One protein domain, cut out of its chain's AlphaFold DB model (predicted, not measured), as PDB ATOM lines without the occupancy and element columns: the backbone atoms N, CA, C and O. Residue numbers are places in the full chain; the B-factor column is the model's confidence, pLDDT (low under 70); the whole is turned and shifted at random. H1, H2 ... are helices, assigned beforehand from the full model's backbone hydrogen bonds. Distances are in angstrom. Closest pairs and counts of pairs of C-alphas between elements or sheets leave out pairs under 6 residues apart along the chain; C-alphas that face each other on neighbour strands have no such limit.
ATOM      1  N   GLU A   2     170.848 222.403 199.403       88.50
ATOM      2  CA  GLU A   2     169.396 222.706 199.435       88.50
ATOM      3  C   GLU A   2     168.754 222.594 200.837       88.50
ATOM      4  O   GLU A   2     168.229 223.576 201.356       88.50
ATOM      5  N   LYS A   3     168.923 221.451 201.520       90.75
ATOM      6  CA  LYS A   3     168.439 221.251 202.903       90.75
ATOM      7  C   LYS A   3     168.986 222.267 203.911       90.75
ATOM      8  O   LYS A   3     168.316 222.588 204.885       90.75
ATOM      9  N   PHE A   4     170.211 222.745 203.702       94.56
ATOM     10  CA  PHE A   4     170.819 223.749 204.574       94.56
ATOM     11  C   PHE A   4     170.081 225.089 204.439       94.56
ATOM     12  O   PHE A   4     169.738 225.708 205.444       94.56
ATOM     13  N   TYR A   5     169.764 225.502 203.209       94.12
ATOM     14  CA  TYR A   5     169.004 226.729 202.966       94.12
ATOM     15  C   TYR A   5     167.575 226.640 203.516       94.12
ATOM     16  O   TYR A   5     167.104 227.596 204.128       94.12
ATOM     17  N   GLU A   6     166.920 225.481 203.402       93.81
ATOM     18  CA  GLU A   6     165.619 225.236 204.044       93.81
ATOM     19  C   GLU A   6     165.699 225.387 205.571       93.81
ATOM     20  O   GLU A   6     164.882 226.076 206.180       93.81
ATOM     21  N   GLN A   7     166.718 224.794 206.203       94.06
ATOM     22  CA  GLN A   7     166.926 224.907 207.649       94.06
ATOM     23  C   GLN A   7     167.201 226.349 208.093       94.06
ATOM     24  O   GLN A   7     166.731 226.752 209.160       94.06
ATOM     25  N   PHE A   8     167.923 227.130 207.288       94.75
ATOM     26  CA  PHE A   8     168.143 228.554 207.533       94.75
ATOM     27  C   PHE A   8     166.829 229.348 207.457       94.75
ATOM     28  O   PHE A   8     166.519 230.139 208.352       94.75
ATOM     29  N   ASP A   9     166.018 229.095 206.428       93.69
ATOM     30  CA  ASP A   9     164.709 229.729 206.242       93.69
ATOM     31  C   ASP A   9     163.681 229.344 207.312       93.69
ATOM     32  O   ASP A   9     162.757 230.113 207.594       93.69
ATOM     33  N   ASP A  10     163.816 228.165 207.910       93.44
ATOM     34  CA  ASP A  10     163.053 227.770 209.092       93.44
ATOM     35  C   ASP A  10     163.551 228.497 210.345       93.44
ATOM     36  O   ASP A  10     162.744 228.938 211.167       93.44
ATOM     37  N   LEU A  11     164.875 228.624 210.499       94.06
ATOM     38  CA  LEU A  11     165.497 229.265 211.657       94.06
ATOM     39  C   LEU A  11     165.102 230.733 211.777       94.06
ATOM     40  O   LEU A  11     164.702 231.153 212.863       94.06
ATOM     41  N   LYS A  12     165.131 231.487 210.673       91.12
ATOM     42  CA  LYS A  12     164.792 232.920 210.677       91.12
ATOM     43  C   LYS A  12     163.356 233.211 211.132       91.12
ATOM     44  O   LYS A  12     163.104 234.238 211.746       91.12
ATOM     45  N   LYS A  13     162.424 232.282 210.888       90.69
ATOM     46  CA  LYS A  13     161.002 232.414 211.261       90.69
ATOM     47  C   LYS A  13     160.725 232.008 212.709       90.69
ATOM     48  O   LYS A  13     159.608 232.189 213.200       90.69
ATOM     49  N   MET A  14     161.690 231.394 213.399       90.69
ATOM     50  CA  MET A  14     161.521 231.013 214.798       90.69
ATOM     51  C   MET A  14     161.725 232.220 215.709       90.69
ATOM     52  O   MET A  14     162.702 232.945 215.596       90.69
ATOM     53  N   ASN A  15     160.831 232.376 216.684       88.25
ATOM     54  CA  ASN A  15     161.011 233.352 217.750       88.25
ATOM     55  C   ASN A  15     161.944 232.763 218.837       88.25
ATOM     56  O   ASN A  15     161.540 231.799 219.511       88.25
ATOM     57  N   PRO A  16     163.161 233.311 219.018       89.62
ATOM     58  CA  PRO A  16     164.128 232.792 219.981       89.62
ATOM     59  C   PRO A  16     163.689 233.000 221.436       89.62
ATOM     60  O   PRO A  16     164.010 232.161 222.271       89.62
ATOM     61  N   ASP A  17     162.885 234.020 221.747       89.88
ATOM     62  CA  ASP A  17     162.383 234.260 223.111       89.88
ATOM     63  C   ASP A  17     161.390 233.182 223.558       89.88
ATOM     64  O   ASP A  17     161.306 232.834 224.736       89.88
ATOM     65  N   ARG A  18     160.624 232.629 222.610       92.38
ATOM     66  CA  ARG A  18     159.645 231.568 222.883       92.38
ATOM     67  C   ARG A  18     160.268 230.178 222.914       92.38
ATOM     68  O   ARG A  18     159.788 229.328 223.657       92.38
ATOM     69  N   ASN A  19     161.285 229.921 222.089       91.69
ATOM     70  CA  ASN A  19     161.902 228.597 221.949       91.69
ATOM     71  C   ASN A  19     163.442 228.667 221.892       91.69
ATOM     72  O   ASN A  19     164.035 228.197 220.915       91.69
ATOM     73  N   PRO A  20     164.113 229.195 222.933       92.94
ATOM     74  CA  PRO A  20     165.542 229.510 222.876       92.94
ATOM     75  C   PRO A  20     166.416 228.273 222.655       92.94
ATOM     76  O   PRO A  20     167.355 228.305 221.866       92.94
ATOM     77  N   TYR A  21     166.072 227.148 223.288       95.69
ATOM     78  CA  TYR A  21     166.829 225.905 223.138       95.69
ATOM     79  C   TYR A  21     166.744 225.339 221.716       95.69
ATOM     80  O   TYR A  21     167.760 225.011 221.110       95.69
ATOM     81  N   LYS A  22     165.532 225.261 221.152       95.00
ATOM     82  CA  LYS A  22     165.329 224.747 219.790       95.00
ATOM     83  C   LYS A  22     165.998 225.646 218.749       95.00
ATOM     84  O   LYS A  22     166.552 225.134 217.779       95.00
ATOM     85  N   PHE A  23     165.953 226.961 218.965       94.94
ATOM     86  CA  PHE A  23     166.670 227.930 218.145       94.94
ATOM     87  C   PHE A  23     168.182 227.676 218.196       94.94
ATOM     88  O   PHE A  23     168.802 227.507 217.151       94.94
ATOM     89  N   ALA A  24     168.758 227.561 219.398       94.75
ATOM     90  CA  ALA A  24     170.190 227.332 219.582       94.75
ATOM     91  C   ALA A  24     170.671 226.011 218.960       94.75
ATOM     92  O   ALA A  24     171.721 225.992 218.325       94.75
ATOM     93  N   VAL A  25     169.899 224.925 219.090       96.19
ATOM     94  CA  VAL A  25     170.232 223.634 218.463       96.19
ATOM     95  C   VAL A  25     170.265 223.759 216.942       96.19
ATOM     96  O   VAL A  25     171.270 223.408 216.333       96.19
ATOM     97  N   LYS A  26     169.217 224.322 216.330       96.00
ATOM     98  CA  LYS A  26     169.169 224.503 214.870       96.00
ATOM     99  C   LYS A  26     170.262 225.439 214.359       96.00
ATOM    100  O   LYS A  26     170.834 225.190 213.305       96.00
ATOM    101  N   LEU A  27     170.577 226.496 215.108       95.88
ATOM    102  CA  LEU A  27     171.698 227.376 214.789       95.88
ATOM    103  C   LEU A  27     173.037 226.621 214.844       95.88
ATOM    104  O   LEU A  27     173.860 226.774 213.947       95.88
ATOM    105  N   GLY A  28     173.235 225.774 215.858       95.81
ATOM    106  CA  GLY A  28     174.417 224.918 215.976       95.81
ATOM    107  C   GLY A  28     174.549 223.913 214.831       95.81
ATOM    108  O   GLY A  28     175.640 223.748 214.294       95.81
ATOM    109  N   GLU A  29     173.446 223.289 214.411       96.12
ATOM    110  CA  GLU A  29     173.413 222.392 213.245       96.12
ATOM    111  C   GLU A  29     173.822 223.127 211.959       96.12
ATOM    112  O   GLU A  29     174.654 222.625 211.207       96.12
ATOM    113  N   LEU A  30     173.307 224.342 211.731       96.69
ATOM    114  CA  LEU A  30     173.720 225.163 210.588       96.69
ATOM    115  C   LEU A  30     175.209 225.515 210.647       96.69
ATOM    116  O   LEU A  30     175.894 225.398 209.634       96.69
ATOM    117  N   PHE A  31     175.728 225.909 211.817       96.44
ATOM    118  CA  PHE A  31     177.160 226.177 211.975       96.44
ATOM    119  C   PHE A  31     178.017 224.952 211.683       96.44
ATOM    120  O   PHE A  31     179.044 225.079 211.027       96.44
ATOM    121  N   HIS A  32     177.591 223.774 212.131       95.31
ATOM    122  CA  HIS A  32     178.298 222.535 211.840       95.31
ATOM    123  C   HIS A  32     178.352 222.267 210.332       95.31
ATOM    124  O   HIS A  32     179.440 222.132 209.782       95.31
ATOM    125  N   TYR A  33     177.205 222.293 209.644       95.31
ATOM    126  CA  TYR A  33     177.163 222.021 208.205       95.31
ATOM    127  C   TYR A  33     177.969 223.022 207.376       95.31
ATOM    128  O   TYR A  33     178.656 222.625 206.436       95.31
ATOM    129  N   ILE A  34     177.887 224.318 207.696       95.81
ATOM    130  CA  ILE A  34     178.639 225.324 206.942       95.81
ATOM    131  C   ILE A  34     180.137 225.262 207.258       95.81
ATOM    132  O   ILE A  34     180.943 225.497 206.367       95.81
ATOM    133  N   ALA A  35     180.534 224.910 208.484       95.38
ATOM    134  CA  ALA A  35     181.943 224.718 208.816       95.38
ATOM    135  C   ALA A  35     182.541 223.523 208.058       95.38
ATOM    136  O   ALA A  35     183.612 223.666 207.473       95.38
ATOM    137  N   ASP A  36     181.826 222.394 207.994       93.75
ATOM    138  CA  ASP A  36     182.245 221.221 207.217       93.75
ATOM    139  C   ASP A  36     182.389 221.577 205.731       93.75
ATOM    140  O   ASP A  36     183.393 221.246 205.102       93.75
ATOM    141  N   TYR A  37     181.441 222.344 205.179       94.81
ATOM    142  CA  TYR A  37     181.493 222.803 203.787       94.81
ATOM    143  C   TYR A  37     182.721 223.678 203.475       94.81
ATOM    144  O   TYR A  37     183.188 223.688 202.340       94.81
ATOM    145  N   PHE A  38     183.293 224.353 204.475       94.62
ATOM    146  CA  PHE A  38     184.515 225.163 204.372       94.62
ATOM    147  C   PHE A  38     185.752 224.474 204.980       94.62
ATOM    148  O   PHE A  38     186.725 225.137 205.343       94.62
ATOM    149  N   CYS A  39     185.735 223.144 205.079       93.12
ATOM    150  CA  CYS A  39     186.873 222.343 205.514       93.12
ATOM    151  C   CYS A  39     187.364 221.434 204.385       93.12
ATOM    152  O   CYS A  39     186.578 220.796 203.677       93.12
ATOM    153  N   ARG A  40     188.684 221.336 204.208       90.06
ATOM    154  CA  ARG A  40     189.279 220.575 203.107       90.06
ATOM    155  C   ARG A  40     188.921 219.093 203.165       90.06
ATOM    156  O   ARG A  40     188.710 218.498 202.114       90.06
ATOM    157  N   ALA A  41     188.786 218.525 204.363       88.31
ATOM    158  CA  ALA A  41     188.410 217.124 204.568       88.31
ATOM    159  C   ALA A  41     187.100 216.717 203.870       88.31
ATOM    160  O   ALA A  41     186.934 215.550 203.532       88.31
ATOM    161  N   HIS A  42     186.202 217.676 203.622       88.75
ATOM    162  CA  HIS A  42     184.895 217.458 202.988       88.75
ATOM    163  C   HIS A  42     184.824 217.967 201.540       88.75
ATOM    164  O   HIS A  42     183.784 217.862 200.895       88.75
ATOM    165  N   ASN A  43     185.919 218.533 201.026       87.31
ATOM    166  CA  ASN A  43     186.003 219.112 199.680       87.31
ATOM    167  C   ASN A  43     187.091 218.467 198.812       87.31
ATOM    168  O   ASN A  43     187.148 218.720 197.608       87.31
ATOM    169  N   ASP A  44     187.977 217.673 199.410       82.94
ATOM    170  CA  ASP A  44     189.026 216.948 198.709       82.94
ATOM    171  C   ASP A  44     188.573 215.513 198.401       82.94
ATOM    172  O   ASP A  44     188.341 214.747 199.338       82.94
ATOM    173  N   PRO A  45     188.480 215.112 197.119       77.38
ATOM    174  CA  PRO A  45     188.155 213.736 196.754       77.38
ATOM    175  C   PRO A  45     189.127 212.699 197.334       77.38
ATOM    176  O   PRO A  45     188.731 211.562 197.558       77.38
ATOM    177  N   GLU A  46     190.384 213.068 197.608       72.31
ATOM    178  CA  GLU A  46     191.365 212.165 198.232       72.31
ATOM    179  C   GLU A  46     191.097 211.924 199.730       72.31
ATOM    180  O   GLU A  46     191.692 211.031 200.340       72.31
ATOM    181  N   LEU A  47     190.206 212.719 200.331       69.94
ATOM    182  CA  LEU A  47     189.785 212.636 201.731       69.94
ATOM    183  C   LEU A  47     188.323 212.173 201.876       69.94
ATOM    184  O   LEU A  47     187.811 212.133 202.999       69.94
ATOM    185  N   ASP A  48     187.668 211.810 200.766       71.81
ATOM    186  CA  ASP A  48     186.275 211.360 200.735       71.81
ATOM    187  C   ASP A  48     186.134 209.993 201.439       71.81
ATOM    188  O   ASP A  48     186.793 209.025 201.044       71.81
ATOM    189  N   PRO A  49     185.321 209.864 202.505       63.47
ATOM    190  CA  PRO A  49     185.263 208.663 203.338       63.47
ATOM    191  C   PRO A  49     184.531 207.475 202.676       63.47
ATOM    192  O   PRO A  49     183.486 207.024 203.153       63.47
ATOM    193  N   GLY A  50     185.101 206.881 201.626       72.06
ATOM    194  CA  GLY A  50     184.592 205.651 201.010       72.06
ATOM    195  C   GLY A  50     185.035 204.392 201.764       72.06
ATOM    196  O   GLY A  50     184.259 203.696 202.431       72.06
ATOM    197  N   THR A  51     186.322 204.095 201.667       81.31
ATOM    198  CA  THR A  51     187.024 202.947 202.243       81.31
ATOM    199  C   THR A  51     187.401 203.176 203.711       81.31
ATOM    200  O   THR A  51     187.387 204.291 204.234       81.31
ATOM    201  N   LEU A  52     187.768 202.100 204.420       83.19
ATOM    202  CA  LEU A  52     188.257 202.192 205.805       83.19
ATOM    203  C   LEU A  52     189.528 203.055 205.916       83.19
ATOM    204  O   LEU A  52     189.722 203.748 206.915       83.19
ATOM    205  N   TRP A  53     190.382 203.014 204.891       81.50
ATOM    206  CA  TRP A  53     191.594 203.824 204.832       81.50
ATOM    207  C   TRP A  53     191.264 205.311 204.698       81.50
ATOM    208  O   TRP A  53     191.715 206.095 205.527       81.50
ATOM    209  N   GLU A  54     190.417 205.687 203.739       80.69
ATOM    210  CA  GLU A  54     190.012 207.086 203.533       80.69
ATOM    211  C   GLU A  54     189.332 207.662 204.782       80.69
ATOM    212  O   GLU A  54     189.692 208.745 205.233       80.69
ATOM    213  N   LYS A  55     188.468 206.884 205.451       82.25
ATOM    214  CA  LYS A  55     187.893 207.257 206.758       82.25
ATOM    215  C   LYS A  55     188.958 207.526 207.819       82.25
ATOM    216  O   LYS A  55     188.826 208.451 208.612       82.25
ATOM    217  N   THR A  56     190.017 206.722 207.845       86.38
ATOM    218  CA  THR A  56     191.118 206.899 208.801       86.38
ATOM    219  C   THR A  56     191.919 208.163 208.492       86.38
ATOM    220  O   THR A  56     192.254 208.913 209.408       86.38
ATOM    221  N   VAL A  57     192.201 208.425 207.213       86.50
ATOM    222  CA  VAL A  57     192.898 209.640 206.766       86.50
ATOM    223  C   VAL A  57     192.068 210.886 207.082       86.50
ATOM    224  O   VAL A  57     192.615 211.843 207.629       86.50
ATOM    225  N   HIS A  58     190.759 210.845 206.829       89.38
ATOM    226  CA  HIS A  58     189.810 211.903 207.167       89.38
ATOM    227  C   HIS A  58     189.832 212.222 208.670       89.38
ATOM    228  O   HIS A  58     190.123 213.352 209.062       89.38
ATOM    229  N   ILE A  59     189.667 211.208 209.530       90.38
ATOM    230  CA  ILE A  59     189.730 211.373 210.995       90.38
ATOM    231  C   ILE A  59     191.078 211.962 211.430       90.38
ATOM    232  O   ILE A  59     191.147 212.814 212.316       90.38
ATOM    233  N   PHE A  60     192.180 211.518 210.822       91.44
ATOM    234  CA  PHE A  60     193.507 212.019 211.165       91.44
ATOM    235  C   PHE A  60     193.721 213.473 210.722       91.44
ATOM    236  O   PHE A  60     194.408 214.230 211.415       91.44
ATOM    237  N   HIS A  61     193.131 213.874 209.595       91.88
ATOM    238  CA  HIS A  61     193.101 215.261 209.145       91.88
ATOM    239  C   HIS A  61     192.364 216.142 210.160       91.88
ATOM    240  O   HIS A  61     192.941 217.118 210.641       91.88
ATOM    241  N   GLU A  62     191.146 215.767 210.553       92.12
ATOM    242  CA  GLU A  62     190.349 216.512 211.537       92.12
ATOM    243  C   GLU A  62     191.037 216.576 212.909       92.12
ATOM    244  O   GLU A  62     191.066 217.623 213.561       92.12
ATOM    245  N   TRP A  63     191.683 215.487 213.334       94.75
ATOM    246  CA  TRP A  63     192.473 215.475 214.564       94.75
ATOM    247  C   TRP A  63     193.630 216.487 214.515       94.75
ATOM    248  O   TRP A  63     193.833 217.238 215.474       94.75
ATOM    249  N   LYS A  64     194.367 216.554 213.399       94.56
ATOM    250  CA  LYS A  64     195.433 217.552 213.202       94.56
ATOM    251  C   LYS A  64     194.887 218.975 213.159       94.56
ATOM    252  O   LYS A  64     195.479 219.860 213.776       94.56
ATOM    253  N   LEU A  65     193.772 219.191 212.468       94.12
ATOM    254  CA  LEU A  65     193.091 220.480 212.408       94.12
ATOM    255  C   LEU A  65     192.738 220.972 213.821       94.12
ATOM    256  O   LEU A  65     193.054 222.107 214.174       94.12
ATOM    257  N   ASN A  66     192.194 220.094 214.669       94.00
ATOM    258  CA  ASN A  66     191.901 220.405 216.069       94.00
ATOM    259  C   ASN A  66     193.167 220.760 216.873       94.00
ATOM    260  O   ASN A  66     193.160 221.720 217.641       94.00
ATOM    261  N   GLN A  67     194.283 220.046 216.674       95.25
ATOM    262  CA  GLN A  67     195.562 220.409 217.304       95.25
ATOM    263  C   GLN A  67     196.033 221.808 216.878       95.25
ATOM    264  O   GLN A  67     196.510 222.579 217.709       95.25
ATOM    265  N   VAL A  68     195.887 222.170 215.600       93.75
ATOM    266  CA  VAL A  68     196.216 223.522 215.124       93.75
ATOM    267  C   VAL A  68     195.298 224.559 215.766       93.75
ATOM    268  O   VAL A  68     195.797 225.568 216.261       93.75
ATOM    269  N   ALA A  69     193.990 224.294 215.818       91.06
ATOM    270  CA  ALA A  69     193.000 225.186 216.416       91.06
ATOM    271  C   ALA A  69     193.306 225.503 217.890       91.06
ATOM    272  O   ALA A  69     193.249 226.662 218.295       91.06
ATOM    273  N   GLN A  70     193.711 224.497 218.671       90.06
ATOM    274  CA  GLN A  70     194.081 224.656 220.084       90.06
ATOM    275  C   GLN A  70     195.321 225.536 220.303       90.06
ATOM    276  O   GLN A  70     195.488 226.102 221.380       90.06
ATOM    277  N   ASN A  71     196.180 225.662 219.289       90.88
ATOM    278  CA  ASN A  71     197.425 226.427 219.349       90.88
ATOM    279  C   ASN A  71     197.332 227.786 218.632       90.88
ATOM    280  O   ASN A  71     198.354 228.447 218.424       90.88
ATOM    281  N   LEU A  72     196.134 228.212 218.219       87.31
ATOM    282  CA  LEU A  72     195.946 229.514 217.588       87.31
ATOM    283  C   LEU A  72     196.168 230.659 218.583       87.31
ATOM    284  O   LEU A  72     195.801 230.593 219.755       87.31
ATOM    285  N   HIS A  73     196.736 231.756 218.081       85.62
ATOM    286  CA  HIS A  73     196.824 232.994 218.845       85.62
ATOM    287  C   HIS A  73     195.408 233.537 219.130       85.62
ATOM    288  O   HIS A  73     194.568 233.486 218.228       85.62
ATOM    289  N   PRO A  74     195.129 234.133 220.308       77.19
ATOM    290  CA  PRO A  74     193.810 234.698 220.629       77.19
ATOM    291  C   PRO A  74     193.293 235.727 219.612       77.19
ATOM    292  O   PRO A  74     192.088 235.908 219.451       77.19
ATOM    293  N   ASP A  75     194.208 236.392 218.908       81.44
ATOM    294  CA  ASP A  75     193.876 237.410 217.906       81.44
ATOM    295  C   ASP A  75     193.662 236.848 216.497       81.44
ATOM    296  O   ASP A  75     193.360 237.609 215.583       81.44
ATOM    297  N   PHE A  76     193.804 235.534 216.296       80.00
ATOM    298  CA  PHE A  76     193.687 234.905 214.977       80.00
ATOM    299  C   PHE A  76     192.367 235.258 214.270       80.00
ATOM    300  O   PHE A  76     192.347 235.503 213.067       80.00
ATOM    301  N   PHE A  77     191.286 235.374 215.039       72.69
ATOM    302  CA  PHE A  77     189.951 235.698 214.544       72.69
ATOM    303  C   PHE A  77     189.611 237.200 214.565       72.69
ATOM    304  O   PHE A  77     188.516 237.576 214.162       72.69
ATOM    305  N   LYS A  78     190.520 238.082 215.015       69.44
ATOM    306  CA  LYS A  78     190.260 239.529 215.185       69.44
ATOM    307  C   LYS A  78     190.406 240.362 213.901       69.44
ATOM    308  O   LYS A  78     190.545 241.580 213.979       69.44
ATOM    309  N   LYS A  79     190.405 239.740 212.720       63.88
ATOM    310  CA  LYS A  79     190.441 240.478 211.446       63.88
ATOM    311  C   LYS A  79     189.137 241.260 211.243       63.88
ATOM    312  O   LYS A  79     188.070 240.808 211.653       63.88
ATOM    313  N   GLU A  80     189.226 242.415 210.585       57.88
ATOM    314  CA  GLU A  80     188.044 243.167 210.158       57.88
ATOM    315  C   GLU A  80     187.237 242.320 209.165       57.88
ATOM    316  O   GLU A  80     187.724 241.948 208.095       57.88
ATOM    317  N   LEU A  81     186.006 241.978 209.543       62.16
ATOM    318  CA  LEU A  81     185.068 241.291 208.666       62.16
ATOM    319  C   LEU A  81     184.333 242.338 207.831       62.16
ATOM    320  O   LEU A  81     183.795 243.308 208.361       62.16
ATOM    321  N   GLU A  82     184.310 242.160 206.513       59.41
ATOM    322  CA  GLU A  82     183.639 243.101 205.619       59.41
ATOM    323  C   GLU A  82     182.114 242.923 205.698       59.41
ATOM    324  O   GLU A  82     181.516 242.078 205.034       59.41
ATOM    325  N   GLU A  83     181.459 243.731 206.529       56.16
ATOM    326  CA  GLU A  83     180.030 243.570 206.826       56.16
ATOM    327  C   GLU A  83     179.112 243.968 205.656       56.16
ATOM    328  O   GLU A  83     178.036 243.404 205.472       56.16
ATOM    329  N   LYS A  84     179.514 244.942 204.828       52.44
ATOM    330  CA  LYS A  84     178.605 245.614 203.878       52.44
ATOM    331  C   LYS A  84     178.139 244.742 202.709       52.44
ATOM    332  O   LYS A  84     177.035 244.954 202.205       52.44
ATOM    333  N   PHE A  85     178.966 243.803 202.251       58.00
ATOM    334  CA  PHE A  85     178.673 242.976 201.076       58.00
ATOM    335  C   PHE A  85     177.570 241.938 201.352       58.00
ATOM    336  O   PHE A  85     176.741 241.659 200.483       58.00
ATOM    337  N   VAL A  86     177.508 241.423 202.582       60.75
ATOM    338  CA  VAL A  86     176.613 240.328 202.991       60.75
ATOM    339  C   VAL A  86     175.135 240.723 202.933       60.75
ATOM    340  O   VAL A  86     174.291 239.929 202.518       60.75
ATOM    341  N   TYR A  87     174.799 241.964 203.292       64.19
ATOM    342  CA  TYR A  87     173.402 242.395 203.435       64.19
ATOM    343  C   TYR A  87     172.630 242.489 202.112       64.19
ATOM    344  O   TYR A  87     171.403 242.383 202.107       64.19
ATOM    345  N   ARG A  88     173.321 242.696 200.983       69.75
ATOM    346  CA  ARG A  88     172.679 242.912 199.671       69.75
ATOM    347  C   ARG A  88     172.435 241.626 198.889       69.75
ATOM    348  O   ARG A  88     171.545 241.598 198.044       69.75
ATOM    349  N   ASN A  89     173.209 240.583 199.160       76.88
ATOM    350  CA  ASN A  89     173.155 239.345 198.394       76.88
ATOM    351  C   ASN A  89     172.195 238.328 199.022       76.88
ATOM    352  O   ASN A  89     171.870 238.382 200.214       76.88
ATOM    353  N   LYS A  90     171.735 237.375 198.205       86.38
ATOM    354  CA  LYS A  90     171.098 236.156 198.718       86.38
ATOM    355  C   LYS A  90     172.138 235.327 199.471       86.38
ATOM    356  O   LYS A  90     173.314 235.359 199.110       86.38
ATOM    357  N   LEU A  91     171.685 234.587 200.486       88.81
ATOM    358  CA  LEU A  91     172.533 233.714 201.303       88.81
ATOM    359  C   LEU A  91     173.374 232.763 200.438       88.81
ATOM    360  O   LEU A  91     174.595 232.757 200.532       88.81
ATOM    361  N   GLU A  92     172.708 232.053 199.531       91.44
ATOM    362  CA  GLU A  92     173.334 231.139 198.572       91.44
ATOM    363  C   GLU A  92     174.428 231.822 197.746       91.44
ATOM    364  O   GLU A  92     175.555 231.348 197.684       91.44
ATOM    365  N   THR A  93     174.138 232.994 197.174       88.19
ATOM    366  CA  THR A  93     175.079 233.688 196.287       88.19
ATOM    367  C   THR A  93     176.396 234.041 196.973       88.19
ATOM    368  O   THR A  93     177.445 233.952 196.338       88.19
ATOM    369  N   PHE A  94     176.373 234.468 198.240       87.38
ATOM    370  CA  PHE A  94     177.628 234.787 198.923       87.38
ATOM    371  C   PHE A  94     178.326 233.542 199.478       87.38
ATOM    372  O   PHE A  94     179.551 233.527 199.469       87.38
ATOM    373  N   ILE A  95     177.588 232.511 199.916       92.56
ATOM    374  CA  ILE A  95     178.186 231.237 200.348       92.56
ATOM    375  C   ILE A  95     178.962 230.606 199.195       92.56
ATOM    376  O   ILE A  95     180.127 230.275 199.374       92.56
ATOM    377  N   GLU A  96     178.357 230.517 198.009       92.38
ATOM    378  CA  GLU A  96     179.020 229.957 196.828       92.38
ATOM    379  C   GLU A  96     180.255 230.775 196.438       92.38
ATOM    380  O   GLU A  96     181.311 230.217 196.154       92.38
ATOM    381  N   LYS A  97     180.167 232.110 196.486       90.25
ATOM    382  CA  LYS A  97     181.319 232.977 196.213       90.25
ATOM    383  C   LYS A  97     182.468 232.720 197.197       90.25
ATOM    384  O   LYS A  97     183.599 232.520 196.767       90.25
ATOM    385  N   GLU A  98     182.190 232.746 198.499       91.12
ATOM    386  CA  GLU A  98     183.210 232.515 199.531       91.12
ATOM    387  C   GLU A  98     183.777 231.089 199.437       91.12
ATOM    388  O   GLU A  98     184.965 230.891 199.684       91.12
ATOM    389  N   HIS A  99     182.961 230.102 199.050       94.62
ATOM    390  CA  HIS A  99     183.400 228.717 198.865       94.62
ATOM    391  C   HIS A  99     184.352 228.566 197.679       94.62
ATOM    392  O   HIS A  99     185.403 227.949 197.821       94.62
ATOM    393  N   GLN A 100     184.054 229.201 196.542       93.69
ATOM    394  CA  GLN A 100     184.983 229.231 195.408       93.69
ATOM    395  C   GLN A 100     186.315 229.885 195.796       93.69
ATOM    396  O   GLN A 100     187.374 229.314 195.552       93.69
ATOM    397  N   GLU A 101     186.275 231.029 196.488       91.88
ATOM    398  CA  GLU A 101     187.495 231.670 196.994       91.88
ATOM    399  C   GLU A 101     188.265 230.769 197.973       91.88
ATOM    400  O   GLU A 101     189.493 230.799 198.001       91.88
ATOM    401  N   PHE A 102     187.568 229.977 198.790       93.81
ATOM    402  CA  PHE A 102     188.186 228.993 199.677       93.81
ATOM    403  C   PHE A 102     188.902 227.887 198.889       93.81
ATOM    404  O   PHE A 102     190.049 227.575 199.207       93.81
ATOM    405  N   LEU A 103     188.272 227.338 197.847       93.25
ATOM    406  CA  LEU A 103     188.858 226.290 197.005       93.25
ATOM    407  C   LEU A 103     190.080 226.767 196.204       93.25
ATOM    408  O   LEU A 103     190.974 225.969 195.927       93.25
ATOM    409  N   GLU A 104     190.123 228.048 195.831       92.56
ATOM    410  CA  GLU A 104     191.232 228.653 195.080       92.56
ATOM    411  C   GLU A 104     192.446 229.016 195.955       92.56
ATOM    412  O   GLU A 104     193.552 229.205 195.438       92.56
ATOM    413  N   ARG A 105     192.270 229.136 197.278       89.25
ATOM    414  CA  ARG A 105     193.362 229.470 198.203       89.25
ATOM    415  C   ARG A 105     194.324 228.299 198.380       89.25
ATOM    416  O   ARG A 105     193.958 227.130 198.314       89.25
ATOM    417  N   GLU A 106     195.577 228.630 198.689       90.31
ATOM    418  CA  GLU A 106     196.568 227.624 199.071       90.31
ATOM    419  C   GLU A 106     196.086 226.843 200.301       90.31
ATOM    420  O   GLU A 106     195.619 227.419 201.286       90.31
ATOM    421  N   TYR A 107     196.217 225.521 200.256       89.12
ATOM    422  CA  TYR A 107     195.790 224.671 201.355       89.12
ATOM    423  C   TYR A 107     196.627 224.916 202.620       89.12
ATOM    424  O   TYR A 107     197.853 224.793 202.625       89.12
ATOM    425  N   SER A 108     195.944 225.192 203.731       92.38
ATOM    426  CA  SER A 108     196.524 225.109 205.067       92.38
ATOM    427  C   SER A 108     195.431 224.945 206.120       92.38
ATOM    428  O   SER A 108     194.348 225.508 205.984       92.38
ATOM    429  N   PHE A 109     195.744 224.285 207.239       93.88
ATOM    430  CA  PHE A 109     194.822 224.203 208.380       93.88
ATOM    431  C   PHE A 109     194.381 225.581 208.895       93.88
ATOM    432  O   PHE A 109     193.280 225.731 209.409       93.88
ATOM    433  N   LYS A 110     195.225 226.612 208.755       91.88
ATOM    434  CA  LYS A 110     194.845 227.983 209.115       91.88
ATOM    435  C   LYS A 110     193.769 228.531 208.182       91.88
ATOM    436  O   LYS A 110     192.864 229.196 208.666       91.88
ATOM    437  N   ASN A 111     193.848 228.240 206.885       91.25
ATOM    438  CA  ASN A 111     192.856 228.691 205.912       91.25
ATOM    439  C   ASN A 111     191.516 227.972 206.084       91.25
ATOM    440  O   ASN A 111     190.489 228.633 205.954       91.25
ATOM    441  N   ASP A 112     191.515 226.689 206.455       93.31
ATOM    442  CA  ASP A 112     190.297 225.964 206.846       93.31
ATOM    443  C   ASP A 112     189.628 226.643 208.050       93.31
ATOM    444  O   ASP A 112     188.459 227.018 207.995       93.31
ATOM    445  N   LEU A 113     190.391 226.895 209.122       92.75
ATOM    446  CA  LEU A 113     189.870 227.538 210.336       92.75
ATOM    447  C   LEU A 113     189.407 228.978 210.085       92.75
ATOM    448  O   LEU A 113     188.366 229.386 210.598       92.75
ATOM    449  N   GLU A 114     190.166 229.757 209.310       90.44
ATOM    450  CA  GLU A 114     189.808 231.136 208.965       90.44
ATOM    451  C   GLU A 114     188.535 231.177 208.115       90.44
ATOM    452  O   GLU A 114     187.639 231.970 208.407       90.44
ATOM    453  N   SER A 115     188.426 230.317 207.102       91.56
ATOM    454  CA  SER A 115     187.270 230.278 206.202       91.56
ATOM    455  C   SER A 115     186.013 229.792 206.921       91.56
ATOM    456  O   SER A 115     184.981 230.461 206.845       91.56
ATOM    457  N   ALA A 116     186.113 228.707 207.697       93.25
ATOM    458  CA  ALA A 116     185.007 228.188 208.500       93.25
ATOM    459  C   ALA A 116     184.524 229.212 209.543       93.25
ATOM    460  O   ALA A 116     183.320 229.428 209.702       93.25
ATOM    461  N   PHE A 117     185.439 229.912 210.221       89.56
ATOM    462  CA  PHE A 117     185.056 230.970 211.158       89.56
ATOM    463  C   PHE A 117     184.398 232.156 210.447       89.56
ATOM    464  O   PHE A 117     183.321 232.606 210.846       89.56
ATOM    465  N   ARG A 118     185.025 232.652 209.373       87.19
ATOM    466  CA  ARG A 118     184.530 233.786 208.589       87.19
ATOM    467  C   ARG A 118     183.110 233.524 208.104       87.19
ATOM    468  O   ARG A 118     182.242 234.362 208.337       87.19
ATOM    469  N   ILE A 119     182.845 232.366 207.498       90.31
ATOM    470  CA  ILE A 119     181.512 232.075 206.970       90.31
ATOM    471  C   ILE A 119     180.457 231.981 208.076       90.31
ATOM    472  O   ILE A 119     179.350 232.487 207.894       90.31
ATOM    473  N   CYS A 120     180.800 231.438 209.252       91.00
ATOM    474  CA  CYS A 120     179.889 231.415 210.397       91.00
ATOM    475  C   CYS A 120     179.488 232.831 210.825       91.00
ATOM    476  O   CYS A 120     178.308 233.088 211.081       91.00
ATOM    477  N   VAL A 121     180.431 233.778 210.853       86.44
ATOM    478  CA  VAL A 121     180.112 235.169 211.198       86.44
ATOM    479  C   VAL A 121     179.269 235.838 210.112       86.44
ATOM    480  O   VAL A 121     178.251 236.451 210.432       86.44
ATOM    481  N   LEU A 122     179.626 235.687 208.832       86.31
ATOM    482  CA  LEU A 122     178.849 236.269 207.728       86.31
ATOM    483  C   LEU A 122     177.413 235.717 207.706       86.31
ATOM    484  O   LEU A 122     176.457 236.485 207.583       86.31
ATOM    485  N   MET A 123     177.247 234.406 207.904       90.62
ATOM    486  CA  MET A 123     175.936 233.765 208.023       90.62
ATOM    487  C   MET A 123     175.150 234.304 209.223       90.62
ATOM    488  O   MET A 123     173.960 234.588 209.093       90.62
ATOM    489  N   THR A 124     175.800 234.488 210.374       88.69
ATOM    490  CA  THR A 124     175.155 235.048 211.573       88.69
ATOM    491  C   THR A 124     174.662 236.468 211.317       88.69
ATOM    492  O   THR A 124     173.503 236.777 211.588       88.69
ATOM    493  N   ASN A 125     175.504 237.321 210.728       84.19
ATOM    494  CA  ASN A 125     175.137 238.695 210.385       84.19
ATOM    495  C   ASN A 125     173.955 238.730 209.408       84.19
ATOM    496  O   ASN A 125     173.035 239.534 209.567       84.19
ATOM    497  N   LYS A 126     173.946 237.824 208.422       87.50
ATOM    498  CA  LYS A 126     172.829 237.659 207.489       87.50
ATOM    499  C   LYS A 126     171.543 237.245 208.205       87.50
ATOM    500  O   LYS A 126     170.505 237.849 207.948       87.50
ATOM    501  N   LEU A 127     171.610 236.257 209.098       89.81
ATOM    502  CA  LEU A 127     170.461 235.776 209.868       89.81
ATOM    503  C   LEU A 127     169.858 236.898 210.719       89.81
ATOM    504  O   LEU A 127     168.658 237.145 210.637       89.81
ATOM    505  N   VAL A 128     170.693 237.619 211.473       86.50
ATOM    506  CA  VAL A 128     170.256 238.757 212.298       86.50
ATOM    507  C   VAL A 128     169.576 239.820 211.439       86.50
ATOM    508  O   VAL A 128     168.487 240.277 211.778       86.50
ATOM    509  N   TYR A 129     170.181 240.181 210.306       83.75
ATOM    510  CA  TYR A 129     169.609 241.160 209.389       83.75
ATOM    511  C   TYR A 129     168.245 240.723 208.842       83.75
ATOM    512  O   TYR A 129     167.311 241.521 208.823       83.75
ATOM    513  N   GLU A 130     168.099 239.467 208.412       86.12
ATOM    514  CA  GLU A 130     166.830 238.976 207.863       86.12
ATOM    515  C   GLU A 130     165.733 238.866 208.925       86.12
ATOM    516  O   GLU A 130     164.601 239.265 208.656       86.12
ATOM    517  N   MET A 131     166.070 238.443 210.148       85.88
ATOM    518  CA  MET A 131     165.131 238.445 211.277       85.88
ATOM    519  C   MET A 131     164.660 239.870 211.612       85.88
ATOM    520  O   MET A 131     163.465 240.113 211.772       85.88
ATOM    521  N   GLN A 132     165.577 240.843 211.645       80.00
ATOM    522  CA  GLN A 132     165.244 242.250 211.904       80.00
ATOM    523  C   GLN A 132     164.447 242.895 210.765       80.00
ATOM    524  O   GLN A 132     163.562 243.716 211.013       80.00
ATOM    525  N   LEU A 133     164.745 242.565 209.504       69.69
ATOM    526  CA  LEU A 133     163.936 243.013 208.374       69.69
ATOM    527  C   LEU A 133     162.506 242.487 208.489       69.69
ATOM    528  O   LEU A 133     161.574 243.268 208.316       69.69
ATOM    529  N   GLU A 134     162.318 241.202 208.792       59.94
ATOM    530  CA  GLU A 134     160.985 240.623 208.984       59.94
ATOM    531  C   GLU A 134     160.227 241.330 210.114       59.94
ATOM    532  O   GLU A 134     159.066 241.700 209.927       59.94
ATOM    533  N   GLU A 135     160.882 241.627 211.239       59.22
ATOM    534  CA  GLU A 135     160.283 242.420 212.317       59.22
ATOM    535  C   GLU A 135     159.889 243.828 211.850       59.22
ATOM    536  O   GLU A 135     158.739 244.238 212.030       59.22
ATOM    537  N   ASN A 136     160.789 244.546 211.177       59.22
ATOM    538  CA  ASN A 136     160.545 245.909 210.700       59.22
ATOM    539  C   ASN A 136     159.433 245.974 209.636       59.22
ATOM    540  O   ASN A 136     158.570 246.855 209.686       59.22
ATOM    541  N   TYR A 137     159.403 245.025 208.697       53.59
ATOM    542  CA  TYR A 137     158.330 244.909 207.709       53.59
ATOM    543  C   TYR A 137     157.014 244.463 208.352       53.59
ATOM    544  O   TYR A 137     155.964 244.982 207.972       53.59
ATOM    545  N   SER A 138     157.039 243.569 209.345       52.41
ATOM    546  CA  SER A 138     155.834 243.168 210.080       52.41
ATOM    547  C   SER A 138     155.232 244.347 210.848       52.41
ATOM    548  O   SER A 138     154.020 244.567 210.789       52.41
ATOM    549  N   PHE A 139     156.072 245.178 211.473       51.44
ATOM    550  CA  PHE A 139     155.649 246.394 212.156       51.44
ATOM    551  C   PHE A 139     155.044 247.398 211.172       51.44
ATOM    552  O   PHE A 139     153.926 247.869 211.382       51.44
ATOM    553  N   ALA A 140     155.732 247.675 210.060       43.81
ATOM    554  CA  ALA A 140     155.236 248.574 209.021       43.81
ATOM    555  C   ALA A 140     153.924 248.067 208.394       43.81
ATOM    556  O   ALA A 140     153.023 248.855 208.110       43.81
ATOM    557  N   HIS A 141     153.779 246.755 208.203       41.94
ATOM    558  CA  HIS A 141     152.564 246.144 207.672       41.94
ATOM    559  C   HIS A 141     151.394 246.246 208.659       41.94
ATOM    560  O   HIS A 141     150.317 246.693 208.268       41.94
ATOM    561  N   ILE A 142     151.607 245.920 209.941       54.91
ATOM    562  CA  ILE A 142     150.599 246.045 211.009       54.91
ATOM    563  C   ILE A 142     150.184 247.507 211.196       54.91
ATOM    564  O   ILE A 142     148.992 247.797 211.318       54.91
ATOM    565  N   PHE A 143     151.147 248.430 211.191       52.56
ATOM    566  CA  PHE A 143     150.894 249.865 211.258       52.56
ATOM    567  C   PHE A 143     150.019 250.321 210.084       52.56
ATOM    568  O   PHE A 143     148.956 250.900 210.300       52.56
ATOM    569  N   ASN A 144     150.400 249.980 208.850       50.34
ATOM    570  CA  ASN A 144     149.647 250.347 207.649       50.34
ATOM    571  C   ASN A 144     148.243 249.714 207.600       50.34
ATOM    572  O   ASN A 144     147.292 250.374 207.178       50.34
ATOM    573  N   LEU A 145     148.080 248.466 208.053       51.75
ATOM    574  CA  LEU A 145     146.779 247.794 208.162       51.75
ATOM    575  C   LEU A 145     145.864 248.477 209.179       51.75
ATOM    576  O   LEU A 145     144.717 248.781 208.858       51.75
ATOM    577  N   ARG A 146     146.373 248.769 210.383       54.16
ATOM    578  CA  ARG A 146     145.621 249.509 211.409       54.16
ATOM    579  C   ARG A 146     145.222 250.891 210.910       54.16
ATOM    580  O   ARG A 146     144.089 251.308 211.122       54.16
ATOM    581  N   HIS A 147     146.125 251.575 210.211       50.16
ATOM    582  CA  HIS A 147     145.856 252.905 209.687       50.16
ATOM    583  C   HIS A 147     144.769 252.898 208.605       50.16
ATOM    584  O   HIS A 147     143.860 253.723 208.650       50.16
ATOM    585  N   ARG A 148     144.797 251.923 207.682       50.72
ATOM    586  CA  ARG A 148     143.725 251.738 206.688       50.72
ATOM    587  C   ARG A 148     142.383 251.404 207.332       50.72
ATOM    588  O   ARG A 148     141.382 251.991 206.945       50.72
ATOM    589  N   LEU A 149     142.356 250.511 208.322       53.53
ATOM    590  CA  LEU A 149     141.121 250.132 209.021       53.53
ATOM    591  C   LEU A 149     140.503 251.299 209.806       53.53
ATOM    592  O   LEU A 149     139.280 251.385 209.892       53.53
ATOM    593  N   LEU A 150     141.325 252.199 210.354       56.12
ATOM    594  CA  LEU A 150     140.858 253.403 211.048       56.12
ATOM    595  C   LEU A 150     140.247 254.437 210.091       56.12
ATOM    596  O   LEU A 150     139.271 255.077 210.458       56.12
ATOM    597  N   TYR A 151     140.779 254.583 208.875       50.81
ATOM    598  CA  TYR A 151     140.285 255.567 207.900       50.81
ATOM    599  C   TYR A 151     139.247 255.042 206.909       50.81
ATOM    600  O   TYR A 151     138.659 255.828 206.179       50.81
ATOM    601  N   GLN A 152     139.021 253.731 206.850       48.78
ATOM    602  CA  GLN A 152     137.925 253.147 206.072       48.78
ATOM    603  C   GLN A 152     136.623 253.019 206.879       48.78
ATOM    604  O   GLN A 152     135.578 252.773 206.287       48.78
ATOM    605  N   ASN A 153     136.682 253.187 208.207       48.91
ATOM    606  CA  ASN A 153     135.531 253.137 209.117       48.91
ATOM    607  C   ASN A 153     135.239 254.491 209.804       48.91
ATOM    608  O   ASN A 153     134.511 254.520 210.797       48.91
TER     609      ASN A 153
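This is residues 2 to 153 of the 154 residues of an uncharacterized protein of Halanaerobium congolense (UniProt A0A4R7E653). One very long helix, H5, makes the long axis, and the other four helices gather round its first part: H4 folds back alongside it, the hairpin of H1 and H2 packs on it at steep tilts, and H3 stands crosswise at its beginning. Residues 135 to 153, of which 135 to 152 belong to H5, stand free and stick out as a long bare arm. The printed part has 152 residues with five named helices, H1 to H5 in order, and no named strand; the class is all helix. It is loose, with a radius of gyration of the C-alphas of 20.0 A, and spans 74 by 33 by 26 A, the arm making much of the length.

Start at H1, residues 2 to 12, and go on to H2, residues 20 to 37. They form a helical hairpin and touch at a shallow tilt of 32 degrees, opposite ways; their closest C-alphas, of Leu 11 and Phe 23, are 6.7 A apart. H3, residues 52 to 70, is apart from both. Look next at H4, residues 91 to 104, and H5, residues 109 to 152: this helical hairpin touches at a shallow tilt of 12 degrees, closest at the C-alphas of Phe 102 and Ser 115, 6.7 A. H2 touches H5 with residues 31 to 37 alone, at a steep tilt of 44 degrees; the closest C-alphas, of Ala 35 and Ala 116, are 4.6 A apart. H1 touches H5 at a steep tilt of 52 degrees, closest at the C-alphas of Lys 12 and Met 131, 5.6 A. H3 touches H5 with residues 65 to 69 alone, about perpendicular at 79 degrees, closest at the C-alphas of Leu 65 and Phe 109, 5.8 A. H1 and H4 are close but not clearly touching, with the C-alphas of Tyr 5 and Glu 92 closest at 7.6 A. The helix packing is part aligned, part crossed: of 5 touching pairs, 2 are at a shallow tilt. In H1, H2, H3, H4 and H5 every O i to N i+4 pair is within hydrogen-bond range.

Find C-alpha 2 at (169.396, 222.706, 199.435), where H1 begins. H2 runs 25.8 A and H3 27.2 A from first to last C-alpha. Find C-alpha 109 at (194.822, 224.203, 208.380); from there H5 runs 63.9 A to C-alpha 152 at (137.925, 253.147, 206.072).

The two C-alphas farthest apart, of Trp 53 and Asn 153, are 74.8 A apart. The printed part has no cut. The links from H2 to H3 and from H3 to H4 are long, 14 and 20 residues. Residues 47, 49, 78 to 88 and 133 to 153 have pLDDT under 70.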